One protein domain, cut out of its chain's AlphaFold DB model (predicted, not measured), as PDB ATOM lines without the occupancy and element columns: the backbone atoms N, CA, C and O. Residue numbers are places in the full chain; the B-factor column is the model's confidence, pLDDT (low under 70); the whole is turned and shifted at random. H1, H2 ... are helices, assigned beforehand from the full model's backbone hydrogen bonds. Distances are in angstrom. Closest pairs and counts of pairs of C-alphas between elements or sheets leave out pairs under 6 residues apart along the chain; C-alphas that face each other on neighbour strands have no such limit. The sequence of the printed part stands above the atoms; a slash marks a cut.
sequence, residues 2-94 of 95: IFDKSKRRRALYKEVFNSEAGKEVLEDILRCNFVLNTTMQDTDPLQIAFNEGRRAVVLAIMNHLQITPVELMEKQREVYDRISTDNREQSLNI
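AT A GLANCE: This is residues 2 to 94 of the 95 residues of an uncharacterized protein of Flammeovirgaceae bacterium (UniProt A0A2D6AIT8). Four helices make a loose, drawn-out shape: H2 and H3 run side by side in opposite ways, while H1 and H4 run lengthwise at the two ends of the long axis. H1 makes a corner with the start of H2 and meets the last turns of H3 at about a right angle; H4 begins beside the end of H3, passes near H2 and sticks out with residues 84 to 94. The link of residues 33 to 44 loops out from the end of H2 to the far start of H3. The printed part has 93 residues with four named helices, H1 H2 H3 H4 along the chain, and no named strand, and its class is all helix. It is loose, with a radius of gyration of the C-alphas of 15.9 A, and only just elongated, spanning 54 by 36 by 21 A.

HOW THE PARTS SIT: H1, residues 2 to 17, and H2, residues 20 to 32, only just touch, with 3 pairs of C-alphas within 8 A, and they touch only at the corner by their link. H1 touches H2 with residues 16 to 17 alone and H2 touches H1 with residues 22 to 26 alone, and the closest C-alphas are those of Phe 17 and Lys 23, 5.3 A apart. The lines of H1 and H2 are about perpendicular, at 83 degrees. H1 also touches H3, residues 45 to 65, with 8 pairs of C-alphas within 8 A. H1 touches H3 with residues 9 to 14 alone and H3 touches H1 with residues 61 to 65 alone, and the closest C-alphas are those of Arg 10 and His 64, 4.9 A apart. The lines of H1 and H3 are about perpendicular, at 84 degrees. H2 and H3 are close but not clearly touching; their closest C-alphas are those of Leu 30 and Val 58, 6.7 A apart. They run opposite ways at a shallow tilt of 21 degrees, with 15.3 A from centre to centre. H3 and H4, residues 69 to 92, are close but not clearly touching, and their closest C-alphas are those of Met 62 and Leu 72, 8.0 A apart. They run opposite ways at a steep tilt of 64 degrees. H2 and H4 are near each other, with 9 pairs of C-alphas within 10 A. H1 and H4 are apart. In H1, H2 and H4 every O i to N i+4 pair is within hydrogen-bond range; in H3, 15 of 17 are.

IN THESE COORDINATES: H1, residues 2 to 17, begins with C-alpha 2 at (371.759, 170.487, 348.258) and is 23.1 A long from first to last C-alpha. H2, residues 20 to 32, is 18.7 A long. H3, residues 45 to 65, begins with C-alpha 45 at (349.019, 178.510, 320.427) and is 30.4 A long. H4, residues 69 to 92, is the longest helix with 24 residues; it is 34.9 A long and ends with C-alpha 92 at (372.407, 167.015, 293.056).

THE WHOLE: The two C-alphas farthest apart are those of Ile 2 and Ile 94, the first and last printed, at 56.9 A. Without residues 84 to 94, which stand free, the body of 82 residues spans 43 by 32 by 21 A. The links from H1 to H2, with 2 residues, and from H3 to H4, with 3 residues, are tight; the link from H2 to H3, with 12 residues, is long. The printed part has no cut. The mean pLDDT of the printed part of this model is 85.0; 14 residues are under 70, namely residues 2 to 3 and residues 83 to 94.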
ATOM      1  N   ILE A   2     372.390 170.149 349.564       62.06
ATOM      2  CA  ILE A   2     371.759 170.487 348.258       62.06
ATOM      3  C   ILE A   2     372.777 170.847 347.154       62.06
ATOM      4  O   ILE A   2     372.653 170.376 346.025       62.06
ATOM      5  N   PHE A   3     373.811 171.630 347.479       64.50
ATOM      6  CA  PHE A   3     374.862 172.016 346.523       64.50
ATOM      7  C   PHE A   3     375.619 170.816 345.941       64.50
ATOM      8  O   PHE A   3     376.006 170.827 344.771       64.50
ATOM      9  N   ASP A   4     375.763 169.765 346.742       78.44
ATOM     10  CA  ASP A   4     376.438 168.530 346.363       78.44
ATOM     11  C   ASP A   4     375.634 167.739 345.315       78.44
ATOM     12  O   ASP A   4     376.171 167.332 344.287       78.44
ATOM     13  N   LYS A   5     374.303 167.660 345.471       82.31
ATOM     14  CA  LYS A   5     373.414 167.014 344.488       82.31
ATOM     15  C   LYS A   5     373.454 167.701 343.121       82.31
ATOM     16  O   LYS A   5     373.560 167.029 342.097       82.31
ATOM     17  N   SER A   6     373.409 169.035 343.086       84.88
ATOM     18  CA  SER A   6     373.510 169.793 341.830       84.88
ATOM     19  C   SER A   6     374.883 169.636 341.173       84.88
ATOM     20  O   SER A   6     374.965 169.517 339.951       84.88
ATOM     21  N   LYS A   7     375.963 169.591 341.965       90.50
ATOM     22  CA  LYS A   7     377.321 169.338 341.466       90.50
ATOM     23  C   LYS A   7     377.452 167.924 340.897       90.50
ATOM     24  O   LYS A   7     377.960 167.777 339.789       90.50
ATOM     25  N   ARG A   8     376.930 166.913 341.600       94.12
ATOM     26  CA  ARG A   8     376.903 165.520 341.134       94.12
ATOM     27  C   ARG A   8     376.115 165.378 339.838       94.12
ATOM     28  O   ARG A   8     376.613 164.757 338.908       94.12
ATOM     29  N   ARG A   9     374.930 165.989 339.746       93.12
ATOM     30  CA  ARG A   9     374.124 165.952 338.519       93.12
ATOM     31  C   ARG A   9     374.875 166.564 337.338       93.12
ATOM     32  O   ARG A   9     374.960 165.931 336.298       93.12
ATOM     33  N   ARG A  10     375.501 167.734 337.510       94.19
ATOM     34  CA  ARG A  10     376.345 168.325 336.456       94.19
ATOM     35  C   ARG A  10     377.494 167.408 336.043       94.19
ATOM     36  O   ARG A  10     377.740 167.262 334.853       94.19
ATOM     37  N   ALA A  11     378.176 166.786 337.005       95.31
ATOM     38  CA  ALA A  11     379.265 165.858 336.713       95.31
ATOM     39  C   ALA A  11     378.788 164.672 335.858       95.31
ATOM     40  O   ALA A  11     379.428 164.373 334.861       95.31
ATOM     41  N   LEU A  12     377.633 164.082 336.185       97.06
ATOM     42  CA  LEU A  12     377.052 162.971 335.423       97.06
ATOM     43  C   LEU A  12     376.679 163.368 333.991       97.06
ATOM     44  O   LEU A  12     376.964 162.633 333.056       97.06
ATOM     45  N   TYR A  13     376.071 164.542 333.806       97.50
ATOM     46  CA  TYR A  13     375.738 165.026 332.465       97.50
ATOM     47  C   TYR A  13     377.001 165.231 331.629       97.50
ATOM     48  O   TYR A  13     377.047 164.797 330.483       97.50
ATOM     49  N   LYS A  14     378.040 165.846 332.208       95.50
ATOM     50  CA  LYS A  14     379.325 166.028 331.522       95.50
ATOM     51  C   LYS A  14     379.994 164.699 331.196       95.50
ATOM     52  O   LYS A  14     380.498 164.543 330.098       95.50
ATOM     53  N   GLU A  15     379.993 163.753 332.129       97.06
ATOM     54  CA  GLU A  15     380.553 162.415 331.928       97.06
ATOM     55  C   GLU A  15     379.888 161.704 330.743       97.06
ATOM     56  O   GLU A  15     380.579 161.246 329.837       97.06
ATOM     57  N   VAL A  16     378.552 161.694 330.699       97.44
ATOM     58  CA  VAL A  16     377.789 161.057 329.620       97.44
ATOM     59  C   VAL A  16     378.018 161.768 328.289       97.44
ATOM     60  O   VAL A  16     378.437 161.140 327.321       97.44
ATOM     61  N   PHE A  17     377.780 163.078 328.228       95.75
ATOM     62  CA  PHE A  17     377.776 163.821 326.966       95.75
ATOM     63  C   PHE A  17     379.172 164.192 326.441       95.75
ATOM     64  O   PHE A  17     379.280 164.682 325.321       95.75
ATOM     65  N   ASN A  18     380.241 163.927 327.201       93.06
ATOM     66  CA  ASN A  18     381.615 163.986 326.686       93.06
ATOM     67  C   ASN A  18     382.076 162.676 326.034       93.06
ATOM     68  O   ASN A  18     383.107 162.685 325.359       93.06
ATOM     69  N   SER A  19     381.352 161.570 326.218       96.81
ATOM     70  CA  SER A  19     381.610 160.337 325.464       96.81
ATOM     71  C   SER A  19     381.215 160.502 323.993       96.81
ATOM     72  O   SER A  19     380.348 161.314 323.680       96.81
ATOM     73  N   GLU A  20     381.816 159.724 323.089       94.88
ATOM     74  CA  GLU A  20     381.491 159.789 321.652       94.88
ATOM     75  C   GLU A  20     380.008 159.494 321.386       94.88
ATOM     76  O   GLU A  20     379.299 160.338 320.840       94.88
ATOM     77  N   ALA A  21     379.494 158.377 321.906       97.50
ATOM     78  CA  ALA A  21     378.071 158.049 321.802       97.50
ATOM     79  C   ALA A  21     377.175 159.117 322.453       97.50
ATOM     80  O   ALA A  21     376.109 159.446 321.941       97.50
ATOM     81  N   GLY A  22     377.610 159.695 323.577       95.75
ATOM     82  CA  GLY A  22     376.891 160.786 324.227       95.75
ATOM     83  C   GLY A  22     376.770 162.019 323.335       95.75
ATOM     84  O   GLY A  22     375.694 162.606 323.266       95.75
ATOM     85  N   LYS A  23     377.835 162.399 322.622       91.75
ATOM     86  CA  LYS A  23     377.809 163.525 321.676       91.75
ATOM     87  C   LYS A  23     376.832 163.271 320.528       91.75
ATOM     88  O   LYS A  23     376.061 164.171 320.207       91.75
ATOM     89  N   GLU A  24     376.823 162.062 319.965       92.44
ATOM     90  CA  GLU A  24     375.881 161.678 318.902       92.44
ATOM     91  C   GLU A  24     374.425 161.745 319.385       92.44
ATOM     92  O   GLU A  24     373.576 162.355 318.736       92.44
ATOM     93  N   VAL A  25     374.142 161.214 320.578       94.81
ATOM     94  CA  VAL A  25     372.808 161.298 321.192       94.81
ATOM     95  C   VAL A  25     372.416 162.749 321.485       94.81
ATOM     96  O   VAL A  25     371.264 163.128 321.293       94.81
ATOM     97  N   LEU A  26     373.352 163.586 321.944       92.06
ATOM     98  CA  LEU A  26     373.078 165.007 322.162       92.06
ATOM     99  C   LEU A  26     372.710 165.704 320.853       92.06
ATOM    100  O   LEU A  26     371.780 166.507 320.842       92.06
ATOM    101  N   GLU A  27     373.415 165.401 319.763       87.88
ATOM    102  CA  GLU A  27     373.104 165.941 318.441       87.88
ATOM    103  C   GLU A  27     371.701 165.525 317.973       87.88
ATOM    104  O   GLU A  27     370.934 166.376 317.518       87.88
ATOM    105  N   ASP A  28     371.320 164.260 318.155       91.06
ATOM    106  CA  ASP A  28     369.967 163.787 317.837       91.06
ATOM    107  C   ASP A  28     368.890 164.494 318.682       91.06
ATOM    108  O   ASP A  28     367.903 165.014 318.153       91.06
ATOM    109  N   ILE A  29     369.120 164.639 319.993       92.69
ATOM    110  CA  ILE A  29     368.229 165.392 320.887       92.69
ATOM    111  C   ILE A  29     368.062 166.837 320.395       92.69
ATOM    112  O   ILE A  29     366.941 167.349 320.396       92.69
ATOM    113  N   LEU A  30     369.142 167.496 319.965       87.94
ATOM    114  CA  LEU A  30     369.090 168.857 319.429       87.94
ATOM    115  C   LEU A  30     368.222 168.952 318.174       87.94
ATOM    116  O   LEU A  30     367.369 169.839 318.089       87.94
ATOM    117  N   ARG A  31     368.398 168.018 317.235       85.06
ATOM    118  CA  ARG A  31     367.616 167.948 315.990       85.06
ATOM    119  C   ARG A  31     366.133 167.707 316.271       85.06
ATOM    120  O   ARG A  31     365.272 168.341 315.667       85.06
ATOM    121  N   CYS A  32     365.827 166.851 317.242       87.81
ATOM    122  CA  CYS A  32     364.470 166.387 317.511       87.81
ATOM    123  C   CYS A  32     363.680 167.234 318.523       87.81
ATOM    124  O   CYS A  32     362.542 166.879 318.827       87.81
ATOM    125  N   ASN A  33     364.212 168.336 319.064       92.19
ATOM    126  CA  ASN A  33     363.540 169.089 320.142       92.19
ATOM    127  C   ASN A  33     363.360 170.591 319.879       92.19
ATOM    128  O   ASN A  33     363.248 171.371 320.820       92.19
ATOM    129  N   PHE A  34     363.285 171.000 318.610       88.38
ATOM    130  CA  PHE A  34     362.870 172.357 318.206       88.38
ATOM    131  C   PHE A  34     363.739 173.500 318.776       88.38
ATOM    132  O   PHE A  34     363.378 174.675 318.739       88.38
ATOM    133  N   VAL A  35     364.920 173.184 319.311       86.94
ATOM    134  CA  VAL A  35     365.835 174.203 319.834       86.94
ATOM    135  C   VAL A  35     366.430 175.030 318.703       86.94
ATOM    136  O   VAL A  35     366.624 176.223 318.883       86.94
ATOM    137  N   LEU A  36     366.649 174.423 317.532       82.06
ATOM    138  CA  LEU A  36     367.236 175.047 316.340       82.06
ATOM    139  C   LEU A  36     366.223 175.813 315.476       82.06
ATOM    140  O   LEU A  36     366.601 176.418 314.477       82.06
ATOM    141  N   ASN A  37     364.941 175.783 315.839       82.44
ATOM    142  CA  ASN A  37     363.848 176.358 315.062       82.44
ATOM    143  C   ASN A  37     363.136 177.442 315.871       82.44
ATOM    144  O   ASN A  37     363.166 177.439 317.103       82.44
ATOM    145  N   THR A  38     362.477 178.370 315.178       80.56
ATOM    146  CA  THR A  38     361.702 179.449 315.800       80.56
ATOM    147  C   THR A  38     360.210 179.137 315.798       80.56
ATOM    148  O   THR A  38     359.699 178.585 314.831       80.56
ATOM    149  N   THR A  39     359.512 179.519 316.868       83.56
ATOM    150  CA  THR A  39     358.041 179.469 316.970       83.56
ATOM    151  C   THR A  39     357.384 180.742 316.429       83.56
ATOM    152  O   THR A  39     356.166 180.829 316.373       83.56
ATOM    153  N   MET A  40     358.161 181.748 316.000       80.44
ATOM    154  CA  MET A  40     357.633 183.054 315.556       80.44
ATOM    155  C   MET A  40     356.736 182.982 314.310       80.44
ATOM    156  O   MET A  40     356.044 183.948 314.001       80.44
ATOM    157  N   GLN A  41     356.785 181.874 313.569       79.81
ATOM    158  CA  GLN A  41     355.970 181.632 312.374       79.81
ATOM    159  C   GLN A  41     354.737 180.765 312.672       79.81
ATOM    160  O   GLN A  41     353.864 180.636 311.814       79.81
ATOM    161  N   ASP A  42     354.652 180.190 313.874       85.06
ATOM    162  CA  ASP A  42     353.534 179.352 314.285       85.06
ATOM    163  C   ASP A  42     352.344 180.254 314.653       85.06
ATOM    164  O   ASP A  42     352.483 181.233 315.386       85.06
ATOM    165  N   THR A  43     351.154 179.933 314.146       90.56
ATOM    166  CA  THR A  43     349.917 180.681 314.436       90.56
ATOM    167  C   THR A  43     349.006 179.963 315.429       90.56
ATOM    168  O   THR A  43     348.107 180.586 315.991       90.56
ATOM    169  N   ASP A  44     349.247 178.672 315.671       96.00
ATOM    170  CA  ASP A  44     348.518 177.858 316.642       96.00
ATOM    171  C   ASP A  44     349.187 177.926 318.032       96.00
ATOM    172  O   ASP A  44     350.316 177.450 318.198       96.00
ATOM    173  N   PRO A  45     348.499 178.458 319.064       94.19
ATOM    174  CA  PRO A  45     349.019 178.510 320.427       94.19
ATOM    175  C   PRO A  45     349.404 177.147 321.014       94.19
ATOM    176  O   PRO A  45     350.346 177.072 321.806       94.19
ATOM    177  N   LEU A  46     348.704 176.066 320.644       96.44
ATOM    178  CA  LEU A  46     349.021 174.723 321.138       96.44
ATOM    179  C   LEU A  46     350.332 174.214 320.538       96.44
ATOM    180  O   LEU A  46     351.168 173.664 321.260       96.44
ATOM    181  N   GLN A  47     350.544 174.463 319.246       94.12
ATOM    182  CA  GLN A  47     351.790 174.137 318.560       94.12
ATOM    183  C   GLN A  47     352.979 174.913 319.140       94.12
ATOM    184  O   GLN A  47     354.025 174.312 319.406       94.12
ATOM    185  N   ILE A  48     352.807 176.213 319.417       94.31
ATOM    186  CA  ILE A  48     353.829 177.038 320.079       94.31
ATOM    187  C   ILE A  48     354.186 176.434 321.439       94.31
ATOM    188  O   ILE A  48     355.354 176.160 321.704       94.31
ATOM    189  N   ALA A  49     353.191 176.174 322.291       95.44
ATOM    190  CA  ALA A  49     353.421 175.638 323.632       95.44
ATOM    191  C   ALA A  49     354.127 174.272 323.602       95.44
ATOM    192  O   ALA A  49     355.040 174.024 324.394       95.44
ATOM    193  N   PHE A  50     353.749 173.399 322.666       95.50
ATOM    194  CA  PHE A  50     354.399 172.108 322.463       95.50
ATOM    195  C   PHE A  50     355.872 172.259 322.051       95.50
ATOM    196  O   PHE A  50     356.755 171.607 322.616       95.50
ATOM    197  N   ASN A  51     356.147 173.152 321.102       94.81
ATOM    198  CA  ASN A  51     357.493 173.436 320.614       94.81
ATOM    199  C   ASN A  51     358.385 174.057 321.702       94.81
ATOM    200  O   ASN A  51     359.532 173.634 321.870       94.81
ATOM    201  N   GLU A  52     357.856 174.982 322.504       94.94
ATOM    202  CA  GLU A  52     358.573 175.544 323.655       94.94
ATOM    203  C   GLU A  52     358.837 174.495 324.744       94.94
ATOM    204  O   GLU A  52     359.923 174.463 325.329       94.94
ATOM    205  N   GLY A  53     357.890 173.581 324.983       95.56
ATOM    206  CA  GLY A  53     358.076 172.461 325.906       95.56
ATOM    207  C   GLY A  53     359.237 171.550 325.494       95.56
ATOM    208  O   GLY A  53     360.087 171.213 326.321       95.56
ATOM    209  N   ARG A  54     359.330 171.209 324.203       95.50
ATOM    210  CA  ARG A  54     360.460 170.440 323.646       95.50
ATOM    211  C   ARG A  54     361.777 171.201 323.780       95.50
ATOM    212  O   ARG A  54     362.765 170.639 324.254       95.50
ATOM    213  N   ARG A  55     361.784 172.500 323.465       93.94
ATOM    214  CA  ARG A  55     362.973 173.353 323.606       93.94
ATOM    215  C   ARG A  55     363.477 173.402 325.050       93.94
ATOM    216  O   ARG A  55     364.686 173.335 325.281       93.94
ATOM    217  N   ALA A  56     362.575 173.466 326.030       95.12
ATOM    218  CA  ALA A  56     362.929 173.515 327.447       95.12
ATOM    219  C   ALA A  56     363.750 172.294 327.908       95.12
ATOM    220  O   ALA A  56     364.651 172.444 328.738       95.12
ATOM    221  N   VAL A  57     363.504 171.106 327.338       94.00
ATOM    222  CA  VAL A  57     364.283 169.887 327.631       94.00
ATOM    223  C   VAL A  57     365.749 170.075 327.247       94.00
ATOM    224  O   VAL A  57     366.645 169.801 328.050       94.00
ATOM    225  N   VAL A  58     366.001 170.604 326.048       93.00
ATOM    226  CA  VAL A  58     367.362 170.886 325.582       93.00
ATOM    227  C   VAL A  58     368.035 171.914 326.482       93.00
ATOM    228  O   VAL A  58     369.157 171.694 326.935       93.00
ATOM    229  N   LEU A  59     367.351 173.017 326.790       92.06
ATOM    230  CA  LEU A  59     367.907 174.077 327.633       92.06
ATOM    231  C   LEU A  59     368.284 173.565 329.032       92.06
ATOM    232  O   LEU A  59     369.313 173.961 329.583       92.06
ATOM    233  N   ALA A  60     367.508 172.631 329.588       93.50
ATOM    234  CA  ALA A  60     367.830 171.987 330.857       93.50
ATOM    235  C   ALA A  60     369.116 171.140 330.780       93.50
ATOM    236  O   ALA A  60     369.953 171.215 331.686       93.50
ATOM    237  N   ILE A  61     369.304 170.377 329.695       94.06
ATOM    238  CA  ILE A  61     370.539 169.616 329.439       94.06
ATOM    239  C   ILE A  61     371.729 170.575 329.315       94.06
ATOM    240  O   ILE A  61     372.736 170.396 330.005       94.06
ATOM    241  N   MET A  62     371.594 171.639 328.519       92.00
ATOM    242  CA  MET A  62     372.661 172.622 328.293       92.00
ATOM    243  C   MET A  62     373.085 173.337 329.573       92.00
ATOM    244  O   MET A  62     374.278 173.483 329.841       92.00
ATOM    245  N   ASN A  63     372.125 173.681 330.432       92.12
ATOM    246  CA  ASN A  63     372.405 174.234 331.752       92.12
ATOM    247  C   ASN A  63     373.230 173.273 332.633       92.12
ATOM    248  O   ASN A  63     374.086 173.703 333.408       92.12
ATOM    249  N   HIS A  64     373.015 171.958 332.528       94.06
ATOM    250  CA  HIS A  64     373.836 170.975 333.243       94.06
ATOM    251  C   HIS A  64     375.235 170.809 332.654       94.06
ATOM    252  O   HIS A  64     376.191 170.644 333.420       94.06
ATOM    253  N   LEU A  65     375.366 170.934 331.335       92.88
ATOM    254  CA  LEU A  65     376.654 170.957 330.644       92.88
ATOM    255  C   LEU A  65     377.422 172.267 330.852       92.88
ATOM    256  O   LEU A  65     378.638 172.285 330.683       92.88
ATOM    257  N   GLN A  66     376.742 173.310 331.339       91.06
ATOM    258  CA  GLN A  66     377.260 174.675 331.464       91.06
ATOM    259  C   GLN A  66     377.655 175.276 330.112       91.06
ATOM    260  O   GLN A  66     378.602 176.051 330.041       91.06
ATOM    261  N   ILE A  67     376.914 174.914 329.065       88.56
ATOM    262  CA  ILE A  67     377.042 175.512 327.740       88.56
ATOM    263  C   ILE A  67     376.411 176.902 327.791       88.56
ATOM    264  O   ILE A  67     375.269 177.073 328.229       88.56
ATOM    265  N   THR A  68     377.177 177.901 327.383       83.81
ATOM    266  CA  THR A  68     376.733 179.288 327.302       83.81
ATOM    267  C   THR A  68     375.769 179.487 326.127       83.81
ATOM    268  O   THR A  68     375.774 178.707 325.174       83.81
ATOM    269  N   PRO A  69     374.949 180.552 326.136       74.38
ATOM    270  CA  PRO A  69     374.106 180.882 324.987       74.38
ATOM    271  C   PRO A  69     374.895 181.061 323.685       74.38
ATOM    272  O   PRO A  69     374.400 180.691 322.628       74.38
ATOM    273  N   VAL A  70     376.124 181.587 323.767       81.56
ATOM    274  CA  VAL A  70     377.012 181.774 322.609       81.56
ATOM    275  C   VAL A  70     377.430 180.424 322.031       81.56
ATOM    276  O   VAL A  70     377.178 180.168 320.859       81.56
ATOM    277  N   GLU A  71     377.961 179.527 322.864       83.12
ATOM    278  CA  GLU A  71     378.339 178.170 322.440       83.12
ATOM    279  C   GLU A  71     377.133 177.382 321.912       83.12
ATOM    280  O   GLU A  71     377.257 176.574 320.991       83.12
ATOM    281  N   LEU A  72     375.944 177.609 322.483       77.69
ATOM    282  CA  LEU A  72     374.719 177.016 321.968       77.69
ATOM    283  C   LEU A  72     374.438 177.528 320.557       77.69
ATOM    284  O   LEU A  72     374.286 176.701 319.667       77.69
ATOM    285  N   MET A  73     374.410 178.847 320.341       77.62
ATOM    286  CA  MET A  73     374.178 179.467 319.028       77.62
ATOM    287  C   MET A  73     375.192 179.013 317.973       77.62
ATOM    288  O   MET A  73     374.810 178.754 316.834       77.62
ATOM    289  N   GLU A  74     376.462 178.861 318.345       83.94
ATOM    290  CA  GLU A  74     377.498 178.299 317.469       83.94
ATOM    291  C   GLU A  74     377.160 176.863 317.061       83.94
ATOM    292  O   GLU A  74     377.117 176.558 315.870       83.94
ATOM    293  N   LYS A  75     376.783 176.007 318.021       73.81
ATOM    294  CA  LYS A  75     376.298 174.651 317.721       73.81
ATOM    295  C   LYS A  75     375.044 174.656 316.852       73.81
ATOM    296  O   LYS A  75     374.913 173.802 315.978       73.81
ATOM    297  N   GLN A  76     374.123 175.599 317.064       73.31
ATOM    298  CA  GLN A  76     372.939 175.726 316.210       73.31
ATOM    299  C   GLN A  76     373.336 176.016 314.765       73.31
ATOM    300  O   GLN A  76     372.806 175.393 313.846       73.31
ATOM    301  N   ARG A  77     374.289 176.934 314.580       77.44
ATOM    302  CA  ARG A  77     374.823 177.308 313.273       77.44
ATOM    303  C   ARG A  77     375.509 176.132 312.585       77.44
ATOM    304  O   ARG A  77     375.176 175.840 311.448       77.44
ATOM    305  N   GLU A  78     376.383 175.413 313.286       78.69
ATOM    306  CA  GLU A  78     377.079 174.237 312.745       78.69
ATOM    307  C   GLU A  78     376.116 173.140 312.279       78.69
ATOM    308  O   GLU A  78     376.335 172.515 311.241       78.69
ATOM    309  N   VAL A  79     375.063 172.868 313.056       71.94
ATOM    310  CA  VAL A  79     374.059 171.861 312.688       71.94
ATOM    311  C   VAL A  79     373.234 172.341 311.494       71.94
ATOM    312  O   VAL A  79     372.973 171.553 310.587       71.94
ATOM    313  N   TYR A  80     372.857 173.623 311.460       70.88
ATOM    314  CA  TYR A  80     372.137 174.208 310.330       70.88
ATOM    315  C   TYR A  80     372.961 174.164 309.038       70.88
ATOM    316  O   TYR A  80     372.452 173.740 308.000       70.88
ATOM    317  N   ASP A  81     374.235 174.551 309.109       75.25
ATOM    318  CA  ASP A  81     375.148 174.529 307.970       75.25
ATOM    319  C   ASP A  81     375.293 173.100 307.438       75.25
ATOM    320  O   ASP A  81     375.104 172.895 306.242       75.25
ATOM    321  N   ARG A  82     375.482 172.105 308.322       72.50
ATOM    322  CA  ARG A  82     375.535 170.679 307.951       72.50
ATOM    323  C   ARG A  82     374.270 170.210 307.227       72.50
ATOM    324  O   ARG A  82     374.377 169.697 306.118       72.50
ATOM    325  N   ILE A  83     373.088 170.457 307.799       68.06
ATOM    326  CA  ILE A  83     371.795 170.101 307.181       68.06
ATOM    327  C   ILE A  83     371.630 170.766 305.805       68.06
ATOM    328  O   ILE A  83     371.131 170.148 304.867       68.06
ATOM    329  N   SER A  84     372.037 172.030 305.677       69.94
ATOM    330  CA  SER A  84     371.981 172.771 304.415       69.94
ATOM    331  C   SER A  84     372.855 172.119 303.336       69.94
ATOM    332  O   SER A  84     372.398 171.931 302.206       69.94
ATOM    333  N   THR A  85     374.084 171.718 303.681       68.06
ATOM    334  CA  THR A  85     374.963 170.943 302.787       68.06
ATOM    335  C   THR A  85     374.377 169.583 302.419       68.06
ATOM    336  O   THR A  85     374.306 169.286 301.229       68.06
ATOM    337  N   ASP A  86     373.880 168.806 303.386       67.69
ATOM    338  CA  ASP A  86     373.315 167.467 303.146       67.69
ATOM    339  C   ASP A  86     372.122 167.523 302.175       67.69
ATOM    340  O   ASP A  86     372.039 166.753 301.215       67.69
ATOM    341  N   ASN A  87     371.223 168.494 302.370       64.06
ATOM    342  CA  ASN A  87     370.080 168.720 301.483       64.06
ATOM    343  C   ASN A  87     370.523 169.112 300.062       64.06
ATOM    344  O   ASN A  87     369.894 168.719 299.075       64.06
ATOM    345  N   ARG A  88     371.612 169.882 299.938       60.28
ATOM    346  CA  ARG A  88     372.169 170.298 298.645       60.28
ATOM    347  C   ARG A  88     372.797 169.122 297.900       60.28
ATOM    348  O   ARG A  88     372.545 168.969 296.707       60.28
ATOM    349  N   GLU A  89     373.557 168.274 298.582       64.44
ATOM    350  CA  GLU A  89     374.156 167.074 297.987       64.44
ATOM    351  C   GLU A  89     373.097 166.050 297.562       64.44
ATOM    352  O   GLU A  89     373.168 165.516 296.455       64.44
ATOM    353  N   GLN A  90     372.055 165.841 298.374       58.25
ATOM    354  CA  GLN A  90     370.921 164.997 297.984       58.25
ATOM    355  C   GLN A  90     370.209 165.527 296.734       58.25
ATOM    356  O   GLN A  90     369.876 164.741 295.854       58.25
ATOM    357  N   SER A  91     370.027 166.845 296.600       58.81
ATOM    358  CA  SER A  91     369.377 167.433 295.417       58.81
ATOM    359  C   SER A  91     370.185 167.300 294.116       58.81
ATOM    360  O   SER A  91     369.604 167.267 293.032       58.81
ATOM    361  N   LEU A  92     371.516 167.197 294.207       59.44
ATOM    362  CA  LEU A  92     372.407 167.015 293.056       59.44
ATOM    363  C   LEU A  92     372.476 165.555 292.586       59.44
ATOM    364  O   LEU A  92     372.717 165.324 291.409       59.44
ATOM    365  N   ASN A  93     372.221 164.590 293.474       60.03
ATOM    366  CA  ASN A  93     372.243 163.151 293.175       60.03
ATOM    367  C   ASN A  93     370.919 162.602 292.599       60.03
ATOM    368  O   ASN A  93     370.810 161.399 292.366       60.03
ATOM    369  N   ILE A  94     369.901 163.452 292.419       60.78
ATOM    370  CA  ILE A  94     368.573 163.077 291.890       60.78
ATOM    371  C   ILE A  94     368.372 163.600 290.443       60.78
ATOM    372  O   ILE A  94     367.326 163.360 289.842       60.78
TER     373      ILE A  94